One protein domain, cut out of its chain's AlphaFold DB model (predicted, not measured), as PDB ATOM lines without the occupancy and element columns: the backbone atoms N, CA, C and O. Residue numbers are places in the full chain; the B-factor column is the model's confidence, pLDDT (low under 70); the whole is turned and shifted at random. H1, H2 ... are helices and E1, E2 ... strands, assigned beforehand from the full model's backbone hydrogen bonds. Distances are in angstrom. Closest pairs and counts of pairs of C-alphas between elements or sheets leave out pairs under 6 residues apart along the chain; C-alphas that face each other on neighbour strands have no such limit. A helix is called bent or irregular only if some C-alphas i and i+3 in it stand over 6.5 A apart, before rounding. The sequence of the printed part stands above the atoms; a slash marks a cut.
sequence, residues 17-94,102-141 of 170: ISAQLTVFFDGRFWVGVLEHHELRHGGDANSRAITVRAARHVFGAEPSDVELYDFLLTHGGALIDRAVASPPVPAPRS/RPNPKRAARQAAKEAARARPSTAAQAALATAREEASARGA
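This is residues 17 to 94 and 102 to 141 of the 170 residues of the protein "Protein tyrosine kinase" of Actinomyces naeslundii (UniProt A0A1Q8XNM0). A long, strongly twisted ribbon of three strands, E1, E2 and E3, with the short E4 beside E3, has the bent helix H1 over one face, packing on it by its second arm H1b. Helix H3 begins beside E3 and E4 and runs away from the sheet, while residues 104 to 110, mostly in H2, stick out far from H3's last residue. The printed part has 118 residues, mixed helices and strands, in the order E1 E2 E3 H1 E4 H2 H3; the sheet order is E1 E2 E3 E4, antiparallel throughout. It is only just compact, close to loose, with a radius of gyration of the C-alphas of 15.8 A and spans of 49 by 47 by 26 A.

E1, residues 17 to 25, E2, residues 30 to 41, and E3, residues 48 to 60, form a meander, each strand the antiparallel neighbour of the one before. E1 and E2 are a hairpin at 159 degrees, with N 20 and O 35 within hydrogen-bond range at 2.9 A. E2 and E3 are a hairpin at 165 degrees, with N 36 and O 53 at 2.8 A. E4, residues 89 to 91, is antiparallel to E3 at 114 degrees, with N 52 and O 89 at 2.9 A. H1, residues 65 to 85, was assigned as one helix by its hydrogen bonds but is bent: C-alphas 74 and 77 are 7.6 A apart, and H1a, residues 65 to 74, and H1b, residues 77 to 85, stand at a steep tilt of 68 degrees, only just short of about perpendicular. H1b lies over E2 and E3 at a height of 7.9 A over the sheet, slantwise to the strands, at 51 degrees to E2 on the local plane; its closest C-alphas to E3 are Ala 83 and Ala 55, 4.5 A. H1a only grazes the sheet. H3, residues 123 to 141, makes three layers with the sheet and H1b, helices on both faces, yet its height over the sheet is 2.7 A, at the sheet's level; its closest C-alphas to E3 are Ala 125 and Ala 54, 5.4 A. H2, residues 105 to 116, is not on the sheet and is apart from H3. In H1a, H1b, H2 and H3 every O i to N i+4 pair is within hydrogen-bond range.

E1 is 26.9 A long from C-alpha 17 at (76.806, 106.984, 93.122); E2 measures 36.1 A and E3 37.8 A. H2 is 16.1 A long, and H3 27.0 A, ending at C-alpha 141 at (48.058, 109.661, 109.974).

The C-alphas of Lys 106 and Ala 141 are the two farthest apart, at 50.8 A. Residues 95 to 101 are not printed, and C-alphas 94 and 102 are 13.1 A apart across this cut. Of the links printed whole, none is long. Mean pLDDT of the printed part is 89.2; residues 42 to 47, 93 to 94 and 102 to 103 are under 70.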
ATOM      1  N   ILE A  17      77.319 107.145  91.763       89.00
ATOM      2  CA  ILE A  17      76.806 106.984  93.122       89.00
ATOM      3  C   ILE A  17      77.972 107.173  94.091       89.00
ATOM      4  O   ILE A  17      79.058 106.641  93.854       89.00
ATOM      5  N   SER A  18      77.754 107.910  95.174       90.56
ATOM      6  CA  SER A  18      78.690 107.976  96.298       90.56
ATOM      7  C   SER A  18      77.938 108.012  97.624       90.56
ATOM      8  O   SER A  18      76.769 108.393  97.679       90.56
ATOM      9  N   ALA A  19      78.611 107.606  98.699       91.31
ATOM     10  CA  ALA A  19      78.066 107.668 100.046       91.31
ATOM     11  C   ALA A  19      79.065 108.324 101.002       91.31
ATOM     12  O   ALA A  19      80.274 108.128 100.871       91.31
ATOM     13  N   GLN A  20      78.558 109.091 101.964       92.00
ATOM     14  CA  GLN A  20      79.357 109.776 102.979       92.00
ATOM     15  C   GLN A  20      78.702 109.617 104.348       92.00
ATOM     16  O   GLN A  20      77.557 110.019 104.537       92.00
ATOM     17  N   LEU A  21      79.428 109.056 105.316       94.56
ATOM     18  CA  LEU A  21      78.998 109.001 106.713       94.56
ATOM     19  C   LEU A  21      79.639 110.154 107.487       94.56
ATOM     20  O   LEU A  21      80.856 110.289 107.506       94.56
ATOM     21  N   THR A  22      78.813 110.968 108.141       94.25
ATOM     22  CA  THR A  22      79.265 112.002 109.082       94.25
ATOM     23  C   THR A  22      78.861 111.605 110.495       94.25
ATOM     24  O   THR A  22      77.669 111.432 110.760       94.25
ATOM     25  N   VAL A  23      79.840 111.471 111.389       95.12
ATOM     26  CA  VAL A  23      79.631 111.150 112.807       95.12
ATOM     27  C   VAL A  23      79.883 112.401 113.642       95.12
ATOM     28  O   VAL A  23      80.891 113.076 113.456       95.12
ATOM     29  N   PHE A  24      78.941 112.753 114.512       94.25
ATOM     30  CA  PHE A  24      79.022 113.959 115.336       94.25
ATOM     31  C   PHE A  24      78.162 113.839 116.600       94.25
ATOM     32  O   PHE A  24      77.230 113.033 116.660       94.25
ATOM     33  N   PHE A  25      78.443 114.680 117.595       94.31
ATOM     34  CA  PHE A  25      77.635 114.794 118.807       94.31
ATOM     35  C   PHE A  25      76.466 115.773 118.598       94.31
ATOM     36  O   PHE A  25      76.675 116.936 118.251       94.31
ATOM     37  N   ASP A  26      75.223 115.323 118.813       92.81
ATOM     38  CA  ASP A  26      74.012 116.134 118.586       92.81
ATOM     39  C   ASP A  26      73.548 116.947 119.811       92.81
ATOM     40  O   ASP A  26      72.488 117.574 119.774       92.81
ATOM     41  N   GLY A  27      74.346 116.956 120.882       93.38
ATOM     42  CA  GLY A  27      74.014 117.568 122.172       93.38
ATOM     43  C   GLY A  27      73.455 116.573 123.192       93.38
ATOM     44  O   GLY A  27      73.363 116.904 124.372       93.38
ATOM     45  N   ARG A  28      73.107 115.352 122.764       96.06
ATOM     46  CA  ARG A  28      72.662 114.275 123.656       96.06
ATOM     47  C   ARG A  28      73.355 112.950 123.374       96.06
ATOM     48  O   ARG A  28      73.703 112.246 124.316       96.06
ATOM     49  N   PHE A  29      73.529 112.607 122.105       97.06
ATOM     50  CA  PHE A  29      74.134 111.353 121.680       97.06
ATOM     51  C   PHE A  29      75.114 111.580 120.536       97.06
ATOM     52  O   PHE A  29      75.026 112.558 119.789       97.06
ATOM     53  N   TRP A  30      76.006 110.616 120.353       97.31
ATOM     54  CA  TRP A  30      76.748 110.473 119.113       97.31
ATOM     55  C   TRP A  30      75.869 109.861 118.034       97.31
ATOM     56  O   TRP A  30      75.148 108.876 118.245       97.31
ATOM     57  N   VAL A  31      75.894 110.493 116.868       97.25
ATOM     58  CA  VAL A  31      74.986 110.220 115.761       97.25
ATOM     59  C   VAL A  31      75.780 110.113 114.473       97.25
ATOM     60  O   VAL A  31      76.592 110.979 114.162       97.25
ATOM     61  N   GLY A  32      75.488 109.074 113.696       96.81
ATOM     62  CA  GLY A  32      75.924 108.931 112.315       96.81
ATOM     63  C   GLY A  32      74.817 109.350 111.356       96.81
ATOM     64  O   GLY A  32      73.676 108.892 111.473       96.81
ATOM     65  N   VAL A  33      75.135 110.201 110.386       97.44
ATOM     66  CA  VAL A  33      74.258 110.495 109.247       97.44
ATOM     67  C   VAL A  33      74.953 110.048 107.974       97.44
ATOM     68  O   VAL A  33      75.999 110.586 107.617       97.44
ATOM     69  N   LEU A  34      74.366 109.051 107.315       97.19
ATOM     70  CA  LEU A  34      74.804 108.582 106.009       97.19
ATOM     71  C   LEU A  34      74.062 109.367 104.932       97.19
ATOM     72  O   LEU A  34      72.832 109.346 104.896       97.19
ATOM     73  N   GLU A  35      74.811 110.019 104.056       95.12
ATOM     74  CA  GLU A  35      74.326 110.654 102.838       95.12
ATOM     75  C   GLU A  35      74.596 109.738 101.648       95.12
ATOM     76  O   GLU A  35      75.726 109.303 101.449       95.12
ATOM     77  N   HIS A  36      73.569 109.470 100.849       94.31
ATOM     78  CA  HIS A  36      73.646 108.712  99.606       94.31
ATOM     79  C   HIS A  36      73.369 109.657  98.441       94.31
ATOM     80  O   HIS A  36      72.271 110.210  98.326       94.31
ATOM     81  N   HIS A  37      74.381 109.869  97.608       91.62
ATOM     82  CA  HIS A  37      74.378 110.819  96.503       91.62
ATOM     83  C   HIS A  37      74.213 110.070  95.186       91.62
ATOM     84  O   HIS A  37      74.986 109.169  94.867       91.62
ATOM     85  N   GLU A  38      73.235 110.486  94.391       90.19
ATOM     86  CA  GLU A  38      73.030 109.992  93.031       90.19
ATOM     87  C   GLU A  38      73.131 111.148  92.043       90.19
ATOM     88  O   GLU A  38      72.392 112.132  92.140       90.19
ATOM     89  N   LEU A  39      74.020 111.003  91.063       86.62
ATOM     90  CA  LEU A  39      74.109 111.887  89.908       86.62
ATOM     91  C   LEU A  39      73.345 111.254  88.751       86.62
ATOM     92  O   LEU A  39      73.646 110.130  88.354       86.62
ATOM     93  N   ARG A  40      72.396 111.974  88.162       83.56
ATOM     94  CA  ARG A  40      71.669 111.534  86.963       83.56
ATOM     95  C   ARG A  40      71.866 112.536  85.834       83.56
ATOM     96  O   ARG A  40      71.920 113.743  86.077       83.56
ATOM     97  N   HIS A  41      71.973 112.034  84.607       74.38
ATOM     98  CA  HIS A  41      71.874 112.878  83.419       74.38
ATOM     99  C   HIS A  41      70.438 113.405  83.302       74.38
ATOM    100  O   HIS A  41      69.481 112.673  83.557       74.38
ATOM    101  N   GLY A  42      70.298 114.690  82.997       66.38
ATOM    102  CA  GLY A  42      69.019 115.328  82.715       66.38
ATOM    103  C   GLY A  42      68.543 115.038  81.291       66.38
ATOM    104  O   GLY A  42      69.172 114.286  80.552       66.38
ATOM    105  N   GLY A  43      67.414 115.643  80.913       63.03
ATOM    106  CA  GLY A  43      66.807 115.462  79.586       63.03
ATOM    107  C   GLY A  43      67.576 116.112  78.429       63.03
ATOM    108  O   GLY A  43      67.270 115.831  77.276       63.03
ATOM    109  N   ASP A  44      68.573 116.950  78.723       62.25
ATOM    110  CA  ASP A  44      69.506 117.503  77.742       62.25
ATOM    111  C   ASP A  44      70.954 117.083  78.067       62.25
ATOM    112  O   ASP A  44      71.263 116.639  79.176       62.25
ATOM    113  N   ALA A  45      71.851 117.213  77.085       56.44
ATOM    114  CA  ALA A  45      73.223 116.701  77.155       56.44
ATOM    115  C   ALA A  45      74.080 117.304  78.291       56.44
ATOM    116  O   ALA A  45      75.092 116.709  78.672       56.44
ATOM    117  N   ASN A  46      73.683 118.454  78.852       62.19
ATOM    118  CA  ASN A  46      74.463 119.196  79.849       62.19
ATOM    119  C   ASN A  46      73.804 119.256  81.232       62.19
ATOM    120  O   ASN A  46      74.473 119.562  82.228       62.19
ATOM    121  N   SER A  47      72.515 118.951  81.320       66.69
ATOM    122  CA  SER A  47      71.769 118.940  82.562       66.69
ATOM    123  C   SER A  47      72.176 117.724  83.384       66.69
ATOM    124  O   SER A  47      72.267 116.596  82.899       66.69
ATOM    125  N   ARG A  48      72.480 117.958  84.658       73.12
ATOM    126  CA  ARG A  48      72.725 116.903  85.640       73.12
ATOM    127  C   ARG A  48      71.979 117.249  86.910       73.12
ATOM    128  O   ARG A  48      72.126 118.359  87.420       73.12
ATOM    129  N   ALA A  49      71.226 116.289  87.423       79.56
ATOM    130  CA  ALA A  49      70.549 116.402  88.703       79.56
ATOM    131  C   ALA A  49      71.325 115.596  89.745       79.56
ATOM    132  O   ALA A  49      71.664 114.436  89.506       79.56
ATOM    133  N   ILE A  50      71.606 116.221  90.889       86.00
ATOM    134  CA  ILE A  50      72.116 115.527  92.071       86.00
ATOM    135  C   ILE A  50      70.955 115.390  93.036       86.00
ATOM    136  O   ILE A  50      70.330 116.383  93.414       86.00
ATOM    137  N   THR A  51      70.681 114.160  93.441       91.44
ATOM    138  CA  THR A  51      69.757 113.886  94.534       91.44
ATOM    139  C   THR A  51      70.506 113.290  95.702       91.44
ATOM    140  O   THR A  51      71.321 112.384  95.524       91.44
ATOM    141  N   VAL A  52      70.184 113.781  96.890       94.00
ATOM    142  CA  VAL A  52      70.707 113.279  98.153       94.00
ATOM    143  C   VAL A  52      69.580 112.590  98.893       94.00
ATOM    144  O   VAL A  52      68.477 113.125  99.024       94.00
ATOM    145  N   ARG A  53      69.873 111.398  99.392       96.00
ATOM    146  CA  ARG A  53      69.056 110.705 100.382       96.00
ATOM    147  C   ARG A  53      69.868 110.552 101.653       96.00
ATOM    148  O   ARG A  53      71.094 110.544 101.602       96.00
ATOM    149  N   ALA A  54      69.200 110.433 102.793       97.19
ATOM    150  CA  ALA A  54      69.905 110.292 104.057       97.19
ATOM    151  C   ALA A  54      69.228 109.318 105.017       97.19
ATOM    152  O   ALA A  54      68.001 109.182 105.045       97.19
ATOM    153  N   ALA A  55      70.053 108.682 105.846       97.56
ATOM    154  CA  ALA A  55      69.629 107.887 106.990       97.56
ATOM    155  C   ALA A  55      70.416 108.286 108.239       97.56
ATOM    156  O   ALA A  55      71.601 108.607 108.177       97.56
ATOM    157  N   ARG A  56      69.737 108.258 109.390       96.69
ATOM    158  CA  ARG A  56      70.315 108.568 110.702       96.69
ATOM    159  C   ARG A  56      70.458 107.291 111.528       96.69
ATOM    160  O   ARG A  56      69.502 106.524 111.635       96.69
ATOM    161  N   HIS A  57      71.604 107.132 112.173       97.62
ATOM    162  CA  HIS A  57      71.872 106.130 113.198       97.62
ATOM    163  C   HIS A  57      72.350 106.811 114.487       97.62
ATOM    164  O   HIS A  57      73.025 107.835 114.429       97.62
ATOM    165  N   VAL A  58      71.975 106.274 115.648       97.69
ATOM    166  CA  VAL A  58      72.380 106.797 116.960       97.69
ATOM    167  C   VAL A  58      73.273 105.756 117.614       97.69
ATOM    168  O   VAL A  58      72.789 104.667 117.901       97.69
ATOM    169  N   PHE A  59      74.532 106.114 117.852       97.12
ATOM    170  CA  PHE A  59      75.508 105.276 118.554       97.12
ATOM    171  C   PHE A  59      75.328 105.354 120.075       97.12
ATOM    172  O   PHE A  59      75.590 104.396 120.793       97.12
ATOM    173  N   GLY A  60      74.827 106.487 120.574       97.31
ATOM    174  CA  GLY A  60      74.736 106.745 122.008       97.31
ATOM    175  C   GLY A  60      76.020 107.400 122.501       97.31
ATOM    176  O   GLY A  60      76.114 108.629 122.459       97.31
ATOM    177  N   ALA A  61      76.986 106.593 122.941       96.19
ATOM    178  CA  ALA A  61      78.331 107.051 123.301       96.19
ATOM    179  C   ALA A  61      79.201 107.287 122.055       96.19
ATOM    180  O   ALA A  61      78.827 106.879 120.954       96.19
ATOM    181  N   GLU A  62      80.336 107.970 122.233       97.12
ATOM    182  CA  GLU A  62      81.314 108.169 121.159       97.12
ATOM    183  C   GLU A  62      81.826 106.807 120.696       97.12
ATOM    184  O   GLU A  62      82.408 106.098 121.518       97.12
ATOM    185  N   PRO A  63      81.586 106.407 119.434       97.31
ATOM    186  CA  PRO A  63      82.143 105.162 118.945       97.31
ATOM    187  C   PRO A  63      83.650 105.339 118.779       97.31
ATOM    188  O   PRO A  63      84.107 106.302 118.162       97.31
ATOM    189  N   SER A  64      84.420 104.385 119.287       97.62
ATOM    190  CA  SER A  64      85.820 104.246 118.897       97.62
ATOM    191  C   SER A  64      85.935 103.910 117.407       97.62
ATOM    192  O   SER A  64      84.993 103.407 116.788       97.62
ATOM    193  N   ASP A  65      87.115 104.123 116.825       96.69
ATOM    194  CA  ASP A  65      87.368 103.795 115.416       96.69
ATOM    195  C   ASP A  65      87.073 102.320 115.095       96.69
ATOM    196  O   ASP A  65      86.549 102.002 114.027       96.69
ATOM    197  N   VAL A  66      87.362 101.417 116.039       97.88
ATOM    198  CA  VAL A  66      87.113  99.976 115.895       97.88
ATOM    199  C   VAL A  66      85.616  99.674 115.912       97.88
ATOM    200  O   VAL A  66      85.137  98.932 115.057       97.88
ATOM    201  N   GLU A  67      84.866 100.273 116.838       97.75
ATOM    202  CA  GLU A  67      83.409 100.104 116.914       97.75
ATOM    203  C   GLU A  67      82.709 100.691 115.687       97.75
ATOM    204  O   GLU A  67      81.775 100.091 115.155       97.75
ATOM    205  N   LEU A  68      83.172 101.845 115.200       97.00
ATOM    206  CA  LEU A  68      82.648 102.447 113.980       97.00
ATOM    207  C   LEU A  68      82.913 101.554 112.763       97.00
ATOM    208  O   LEU A  68      82.030 101.386 111.916       97.00
ATOM    209  N   TYR A  69      84.110 100.975 112.671       97.31
ATOM    210  CA  TYR A  69      84.473 100.068 111.589       97.31
ATOM    211  C   TYR A  69      83.637  98.780 111.610       97.31
ATOM    212  O   TYR A  69      83.054  98.415 110.587       97.31
ATOM    213  N   ASP A  70      83.508  98.137 112.771       98.06
ATOM    214  CA  ASP A  70      82.678  96.938 112.943       98.06
ATOM    215  C   ASP A  70      81.200  97.214 112.620       98.06
ATOM    216  O   ASP A  70      80.556  96.472 111.870       98.06
ATOM    217  N   PHE A  71      80.681  98.357 113.082       97.94
ATOM    218  CA  PHE A  71      79.341  98.814 112.734       97.94
ATOM    219  C   PHE A  71      79.156  98.950 111.217       97.94
ATOM    220  O   PHE A  71      78.124  98.542 110.682       97.94
ATOM    221  N   LEU A  72      80.127  99.522 110.502       96.62
ATOM    222  CA  LEU A  72      80.043  99.687 109.052       96.62
ATOM    223  C   LEU A  72      80.054  98.346 108.315       96.62
ATOM    224  O   LEU A  72      79.288  98.183 107.363       96.62
ATOM    225  N   LEU A  73      80.861  97.381 108.761       97.38
ATOM    226  CA  LEU A  73      80.880  96.036 108.183       97.38
ATOM    227  C   LEU A  73      79.555  95.301 108.408       97.38
ATOM    228  O   LEU A  73      79.009  94.708 107.477       97.38
ATOM    229  N   THR A  74      79.014  95.379 109.621       97.81
ATOM    230  CA  THR A  74      77.837  94.597 110.023       97.81
ATOM    231  C   THR A  74      76.517  95.260 109.613       97.81
ATOM    232  O   THR A  74      75.549  94.590 109.248       97.81
ATOM    233  N   HIS A  75      76.448  96.591 109.658       97.12
ATOM    234  CA  HIS A  75      75.207  97.359 109.509       97.12
ATOM    235  C   HIS A  75      75.246  98.413 108.397       97.12
ATOM    236  O   HIS A  75      74.217  99.044 108.128       97.12
ATOM    237  N   GLY A  76      76.383  98.599 107.720       96.00
ATOM    238  CA  GLY A  76      76.540  99.594 106.657       96.00
ATOM    239  C   GLY A  76      75.565  99.387 105.499       96.00
ATOM    240  O   GLY A  76      74.895 100.337 105.096       96.00
ATOM    241  N   GLY A  77      75.396  98.145 105.031       96.56
ATOM    242  CA  GLY A  77      74.430  97.809 103.974       96.56
ATOM    243  C   GLY A  77      72.997  98.195 104.351       96.56
ATOM    244  O   GLY A  77      72.350  98.962 103.646       96.56
ATOM    245  N   ALA A  78      72.544  97.795 105.542       97.31
ATOM    246  CA  ALA A  78      71.218  98.165 106.043       97.31
ATOM    247  C   ALA A  78      71.057  99.685 106.255       97.31
ATOM    248  O   ALA A  78      69.949 100.225 106.179       97.31
ATOM    249  N   LEU A  79      72.139 100.408 106.556       96.88
ATOM    250  CA  LEU A  79      72.114 101.868 106.640       96.88
ATOM    251  C   LEU A  79      71.962 102.511 105.253       96.88
ATOM    252  O   LEU A  79      71.170 103.448 105.125       96.88
ATOM    253  N   ILE A  80      72.646 101.981 104.235       96.38
ATOM    254  CA  ILE A  80      72.481 102.385 102.831       96.38
ATOM    255  C   ILE A  80      71.051 102.103 102.369       96.38
ATOM    256  O   ILE A  80      70.397 103.014 101.873       96.38
ATOM    257  N   ASP A  81      70.521 100.903 102.606       96.56
ATOM    258  CA  ASP A  81      69.158 100.534 102.201       96.56
ATOM    259  C   ASP A  81      68.110 101.468 102.815       96.56
ATOM    260  O   ASP A  81      67.188 101.929 102.136       96.56
ATOM    261  N   ARG A  82      68.284 101.829 104.094       96.50
ATOM    262  CA  ARG A  82      67.437 102.837 104.750       96.50
ATOM    263  C   ARG A  82      67.564 104.213 104.106       96.50
ATOM    264  O   ARG A  82      66.552 104.898 103.986       96.50
ATOM    265  N   ALA A  83      68.764 104.630 103.701       95.88
ATOM    266  CA  ALA A  83      68.944 105.890 102.985       95.88
ATOM    267  C   ALA A  83      68.265 105.832 101.609       95.88
ATOM    268  O   ALA A  83      67.510 106.737 101.275       95.88
ATOM    269  N   VAL A  84      68.444 104.756 100.842       94.38
ATOM    270  CA  VAL A  84      67.810 104.564  99.527       94.38
ATOM    271  C   VAL A  84      66.279 104.563  99.629       94.38
ATOM    272  O   VAL A  84      65.605 105.136  98.772       94.38
ATOM    273  N   ALA A  85      65.721 103.998 100.703       94.12
ATOM    274  CA  ALA A  85      64.286 104.016 100.978       94.12
ATOM    275  C   ALA A  85      63.744 105.404 101.389       94.12
ATOM    276  O   ALA A  85      62.539 105.641 101.278       94.12
ATOM    277  N   SER A  86      64.597 106.323 101.859       91.88
ATOM    278  CA  SER A  86      64.206 107.701 102.188       91.88
ATOM    279  C   SER A  86      63.987 108.538 100.925       91.88
ATOM    280  O   SER A  86      64.692 108.323  99.943       91.88
ATOM    281  N   PRO A  87      63.084 109.535 100.930       90.88
ATOM    282  CA  PRO A  87      62.819 110.390  99.771       90.88
ATOM    283  C   PRO A  87      64.071 111.120  99.265       90.88
ATOM    284  O   PRO A  87      64.885 111.563 100.079       90.88
ATOM    285  N   PRO A  88      64.231 111.281  97.939       92.56
ATOM    286  CA  PRO A  88      65.329 112.054  97.380       92.56
ATOM    287  C   PRO A  88      65.066 113.551  97.538       92.56
ATOM    288  O   PRO A  88      63.969 114.031  97.250       92.56
ATOM    289  N   VAL A  89      66.098 114.298  97.917       92.19
ATOM    290  CA  VAL A  89      66.079 115.763  97.929       92.19
ATOM    291  C   VAL A  89      67.056 116.290  96.879       92.19
ATOM    292  O   VAL A  89      68.202 115.831  96.840       92.19
ATOM    293  N   PRO A  90      66.645 117.238  96.016       89.88
ATOM    294  CA  PRO A  90      67.564 117.900  95.100       89.88
ATOM    295  C   PRO A  90      68.668 118.617  95.874       89.88
ATOM    296  O   PRO A  90      68.390 119.400  96.783       89.88
ATOM    297  N   ALA A  91      69.918 118.380  95.494       83.19
ATOM    298  CA  ALA A  91      71.053 119.114  96.027       83.19
ATOM    299  C   ALA A  91      71.635 120.039  94.953       83.19
ATOM    300  O   ALA A  91      71.723 119.651  93.781       83.19
ATOM    301  N   PRO A  92      72.059 121.263  95.323       70.69
ATOM    302  CA  PRO A  92      72.840 122.090  94.419       70.69
ATOM    303  C   PRO A  92      74.116 121.336  94.040       70.69
ATOM    304  O   PRO A  92      74.670 120.601  94.857       70.69
ATOM    305  N   ARG A  93      74.577 121.515  92.795       64.00
ATOM    306  CA  ARG A  93      75.783 120.851  92.287       64.00
ATOM    307  C   ARG A  93      76.933 121.019  93.281       64.00
ATOM    308  O   ARG A  93      77.435 122.129  93.453       64.00
ATOM    309  N   SER A  94      77.377 119.924  93.895       54.44
ATOM    310  CA  SER A  94      78.708 119.885  94.483       54.44
ATOM    311  C   SER A  94      79.707 120.031  93.334       54.44
ATOM    312  O   SER A  94      79.537 119.467  92.248       54.44
ATOM    313  N   ARG A 102      90.414 116.845  88.642       63.12
ATOM    314  CA  ARG A 102      90.637 116.633  90.079       63.12
ATOM    315  C   ARG A 102      91.121 117.953  90.687       63.12
ATOM    316  O   ARG A 102      92.092 118.519  90.172       63.12
ATOM    317  N   PRO A 103      90.447 118.477  91.725       67.56
ATOM    318  CA  PRO A 103      90.842 119.742  92.316       67.56
ATOM    319  C   PRO A 103      92.309 119.656  92.739       67.56
ATOM    320  O   PRO A 103      92.763 118.610  93.206       67.56
ATOM    321  N   ASN A 104      93.056 120.752  92.567       83.12
ATOM    322  CA  ASN A 104      94.448 120.835  93.009       83.12
ATOM    323  C   ASN A 104      94.559 120.265  94.442       83.12
ATOM    324  O   ASN A 104      93.715 120.629  95.271       83.12
ATOM    325  N   PRO A 105      95.565 119.426  94.762       83.44
ATOM    326  CA  PRO A 105      95.714 118.811  96.083       83.44
ATOM    327  C   PRO A 105      95.543 119.790  97.255       83.44
ATOM    328  O   PRO A 105      94.902 119.465  98.252       83.44
ATOM    329  N   LYS A 106      96.001 121.041  97.102       87.31
ATOM    330  CA  LYS A 106      95.808 122.117  98.090       87.31
ATOM    331  C   LYS A 106      94.334 122.471  98.314       87.31
ATOM    332  O   LYS A 106      93.924 122.748  99.439       87.31
ATOM    333  N   ARG A 107      93.531 122.505  97.248       83.19
ATOM    334  CA  ARG A 107      92.088 122.777  97.312       83.19
ATOM    335  C   ARG A 107      91.333 121.588  97.903       83.19
ATOM    336  O   ARG A 107      90.466 121.817  98.738       83.19
ATOM    337  N   ALA A 108      91.700 120.364  97.524       80.50
ATOM    338  CA  ALA A 108      91.128 119.142  98.090       80.50
ATOM    339  C   ALA A 108      91.375 119.057  99.606       80.50
ATOM    340  O   ALA A 108      90.429 118.897 100.370       80.50
ATOM    341  N   ALA A 109      92.612 119.295 100.059       80.44
ATOM    342  CA  ALA A 109      92.951 119.311 101.482       80.44
ATOM    343  C   ALA A 109      92.193 120.400 102.262       80.44
ATOM    344  O   ALA A 109      91.695 120.149 103.355       80.44
ATOM    345  N   ARG A 110      92.047 121.608 101.694       86.75
ATOM    346  CA  ARG A 110      91.246 122.684 102.309       86.75
ATOM    347  C   ARG A 110      89.772 122.316 102.433       86.75
ATOM    348  O   ARG A 110      89.154 122.662 103.434       86.75
ATOM    349  N   GLN A 111      89.213 121.656 101.422       83.12
ATOM    350  CA  GLN A 111      87.823 121.217 101.446       83.12
ATOM    351  C   GLN A 111      87.623 120.113 102.490       83.12
ATOM    352  O   GLN A 111      86.730 120.246 103.320       83.12
ATOM    353  N   ALA A 112      88.518 119.122 102.538       76.31
ATOM    354  CA  ALA A 112      88.513 118.083 103.565       76.31
ATOM    355  C   ALA A 112      88.636 118.673 104.979       76.31
ATOM    356  O   ALA A 112      87.861 118.319 105.856       76.31
ATOM    357  N   ALA A 113      89.536 119.639 105.197       81.19
ATOM    358  CA  ALA A 113      89.660 120.325 106.486       81.19
ATOM    359  C   ALA A 113      88.398 121.127 106.846       81.19
ATOM    360  O   ALA A 113      87.954 121.118 107.992       81.19
ATOM    361  N   LYS A 114      87.785 121.804 105.865       85.19
ATOM    362  CA  LYS A 114      86.528 122.541 106.053       85.19
ATOM    363  C   LYS A 114      85.366 121.610 106.395       85.19
ATOM    364  O   LYS A 114      84.498 121.998 107.171       85.19
ATOM    365  N   GLU A 115      85.325 120.426 105.799       78.38
ATOM    366  CA  GLU A 115      84.313 119.407 106.070       78.38
ATOM    367  C   GLU A 115      84.556 118.712 107.408       78.38
ATOM    368  O   GLU A 115      83.615 118.591 108.181       78.38
ATOM    369  N   ALA A 116      85.801 118.378 107.750       72.81
ATOM    370  CA  ALA A 116      86.165 117.839 109.061       72.81
ATOM    371  C   ALA A 116      85.850 118.822 110.203       72.81
ATOM    372  O   ALA A 116      85.426 118.415 111.279       72.81
ATOM    373  N   ALA A 117      85.985 120.130 109.963       80.88
ATOM    374  CA  ALA A 117      85.585 121.160 110.921       80.88
ATOM    375  C   ALA A 117      84.056 121.285 111.092       80.88
ATOM    376  O   ALA A 117      83.588 121.946 112.023       80.88
ATOM    377  N   ARG A 118      83.244 120.685 110.209       80.00
ATOM    378  CA  ARG A 118      81.784 120.663 110.369       80.00
ATOM    379  C   ARG A 118      81.387 119.536 111.313       80.00
ATOM    380  O   ARG A 118      81.248 118.391 110.911       80.00
ATOM    381  N   ALA A 119      81.022 119.895 112.537       76.50
ATOM    382  CA  ALA A 119      80.420 118.969 113.499       76.50
ATOM    383  C   ALA A 119      78.938 118.631 113.198       76.50
ATOM    384  O   ALA A 119      78.164 118.367 114.115       76.50
ATOM    385  N   ARG A 120      78.475 118.754 111.944       85.38
ATOM    386  CA  ARG A 120      77.056 118.617 111.561       85.38
ATOM    387  C   ARG A 120      76.933 118.088 110.124       85.38
ATOM    388  O   ARG A 120      77.777 118.423 109.294       85.38
ATOM    389  N   PRO A 121      75.863 117.336 109.806       87.88
ATOM    390  CA  PRO A 121      75.628 116.806 108.467       87.88
ATOM    391  C   PRO A 121      75.315 117.939 107.486       87.88
ATOM    392  O   PRO A 121      75.004 119.063 107.904       87.88
ATOM    393  N   SER A 122      75.364 117.658 106.181       89.25
ATOM    394  CA  SER A 122      75.075 118.683 105.180       89.25
ATOM    395  C   SER A 122      73.628 119.183 105.270       89.25
ATOM    396  O   SER A 122      72.722 118.504 105.757       89.25
ATOM    397  N   THR A 123      73.383 120.384 104.744       90.88
ATOM    398  CA  THR A 123      72.024 120.938 104.635       90.88
ATOM    399  C   THR A 123      71.116 120.048 103.781       90.88
ATOM    400  O   THR A 123      69.938 119.901 104.099       90.88
ATOM    401  N   ALA A 124      71.660 119.399 102.744       90.75
ATOM    402  CA  ALA A 124      70.912 118.458 101.913       90.75
ATOM    403  C   ALA A 124      70.475 117.223 102.718       90.75
ATOM    404  O   ALA A 124      69.318 116.817 102.638       90.75
ATOM    405  N   ALA A 125      71.353 116.679 103.564       90.25
ATOM    406  CA  ALA A 125      70.996 115.578 104.452       90.25
ATOM    407  C   ALA A 125      69.978 115.981 105.521       90.25
ATOM    408  O   ALA A 125      69.054 115.222 105.810       90.25
ATOM    409  N   GLN A 126      70.102 117.183 106.088       93.62
ATOM    410  CA  GLN A 126      69.109 117.712 107.027       93.62
ATOM    411  C   GLN A 126      67.725 117.813 106.376       93.62
ATOM    412  O   GLN A 126      66.747 117.355 106.969       93.62
ATOM    413  N   ALA A 127      67.654 118.338 105.149       94.56
ATOM    414  CA  ALA A 127      66.421 118.400 104.371       94.56
ATOM    415  C   ALA A 127      65.873 116.997 104.059       94.56
ATOM    416  O   ALA A 127      64.703 116.736 104.318       94.56
ATOM    417  N   ALA A 128      66.719 116.059 103.614       94.12
ATOM    418  CA  ALA A 128      66.310 114.679 103.337       94.12
ATOM    419  C   ALA A 128      65.727 113.978 104.573       94.12
ATOM    420  O   ALA A 128      64.673 113.342 104.502       94.12
ATOM    421  N   LEU A 129      66.357 114.151 105.737       95.00
ATOM    422  CA  LEU A 129      65.837 113.628 106.999       95.00
ATOM    423  C   LEU A 129      64.539 114.325 107.439       95.00
ATOM    424  O   LEU A 129      63.725 113.702 108.120       95.00
ATOM    425  N   ALA A 130      64.338 115.603 107.115       95.88
ATOM    426  CA  ALA A 130      63.088 116.310 107.398       95.88
ATOM    427  C   ALA A 130      61.943 115.763 106.532       95.88
ATOM    428  O   ALA A 130      60.937 115.309 107.080       95.88
ATOM    429  N   THR A 131      62.147 115.667 105.216       94.88
ATOM    430  CA  THR A 131      61.170 115.094 104.277       94.88
ATOM    431  C   THR A 131      60.794 113.661 104.658       94.88
ATOM    432  O   THR A 131      59.613 113.317 104.712       94.88
ATOM    433  N   ALA A 132      61.775 112.827 105.025       93.75
ATOM    434  CA  ALA A 132      61.513 111.459 105.475       93.75
ATOM    435  C   ALA A 132      60.597 111.403 106.716       93.75
ATOM    436  O   ALA A 132      59.708 110.548 106.800       93.75
ATOM    437  N   ARG A 133      60.781 112.321 107.678       94.94
ATOM    438  CA  ARG A 133      59.936 112.413 108.883       94.94
ATOM    439  C   ARG A 133      58.519 112.870 108.553       94.94
ATOM    440  O   ARG A 133      57.564 112.291 109.077       94.94
ATOM    441  N   GLU A 134      58.376 113.871 107.691       95.62
ATOM    442  CA  GLU A 134      57.074 114.381 107.248       95.62
ATOM    443  C   GLU A 134      56.259 113.292 106.554       95.62
ATOM    444  O   GLU A 134      55.102 113.050 106.914       95.62
ATOM    445  N   GLU A 135      56.876 112.550 105.634       93.19
ATOM    446  CA  GLU A 135      56.207 111.442 104.965       93.19
ATOM    447  C   GLU A 135      55.814 110.319 105.925       93.19
ATOM    448  O   GLU A 135      54.706 109.786 105.834       93.19
ATOM    449  N   ALA A 136      56.700 109.942 106.852       93.19
ATOM    450  CA  ALA A 136      56.395 108.917 107.845       93.19
ATOM    451  C   ALA A 136      55.208 109.334 108.727       93.19
ATOM    452  O   ALA A 136      54.301 108.531 108.972       93.19
ATOM    453  N   SER A 137      55.167 110.604 109.137       95.12
ATOM    454  CA  SER A 137      54.050 111.180 109.888       95.12
ATOM    455  C   SER A 137      52.748 111.153 109.079       95.12
ATOM    456  O   SER A 137      51.723 110.655 109.562       95.12
ATOM    457  N   ALA A 138      52.793 111.590 107.816       94.94
ATOM    458  CA  ALA A 138      51.647 111.587 106.913       94.94
ATOM    459  C   ALA A 138      51.120 110.165 106.655       94.94
ATOM    460  O   ALA A 138      49.910 109.925 106.741       94.94
ATOM    461  N   ARG A 139      52.010 109.193 106.408       94.44
ATOM    462  CA  ARG A 139      51.661 107.766 106.284       94.44
ATOM    463  C   ARG A 139      51.006 107.246 107.562       94.44
ATOM    464  O   ARG A 139      49.947 106.622 107.496       94.44
ATOM    465  N   GLY A 140      51.575 107.559 108.725       95.94
ATOM    466  CA  GLY A 140      51.006 107.192 110.021       95.94
ATOM    467  C   GLY A 140      49.597 107.757 110.231       95.94
ATOM    468  O   GLY A 140      48.694 107.032 110.654       95.94
ATOM    469  N   ALA A 141      49.371 109.026 109.886       96.31
ATOM    470  CA  ALA A 141      48.058 109.661 109.974       96.31
ATOM    471  C   ALA A 141      47.027 109.008 109.038       96.31
ATOM    472  O   ALA A 141      45.909 108.707 109.469       96.31
TER     473      ALA A 141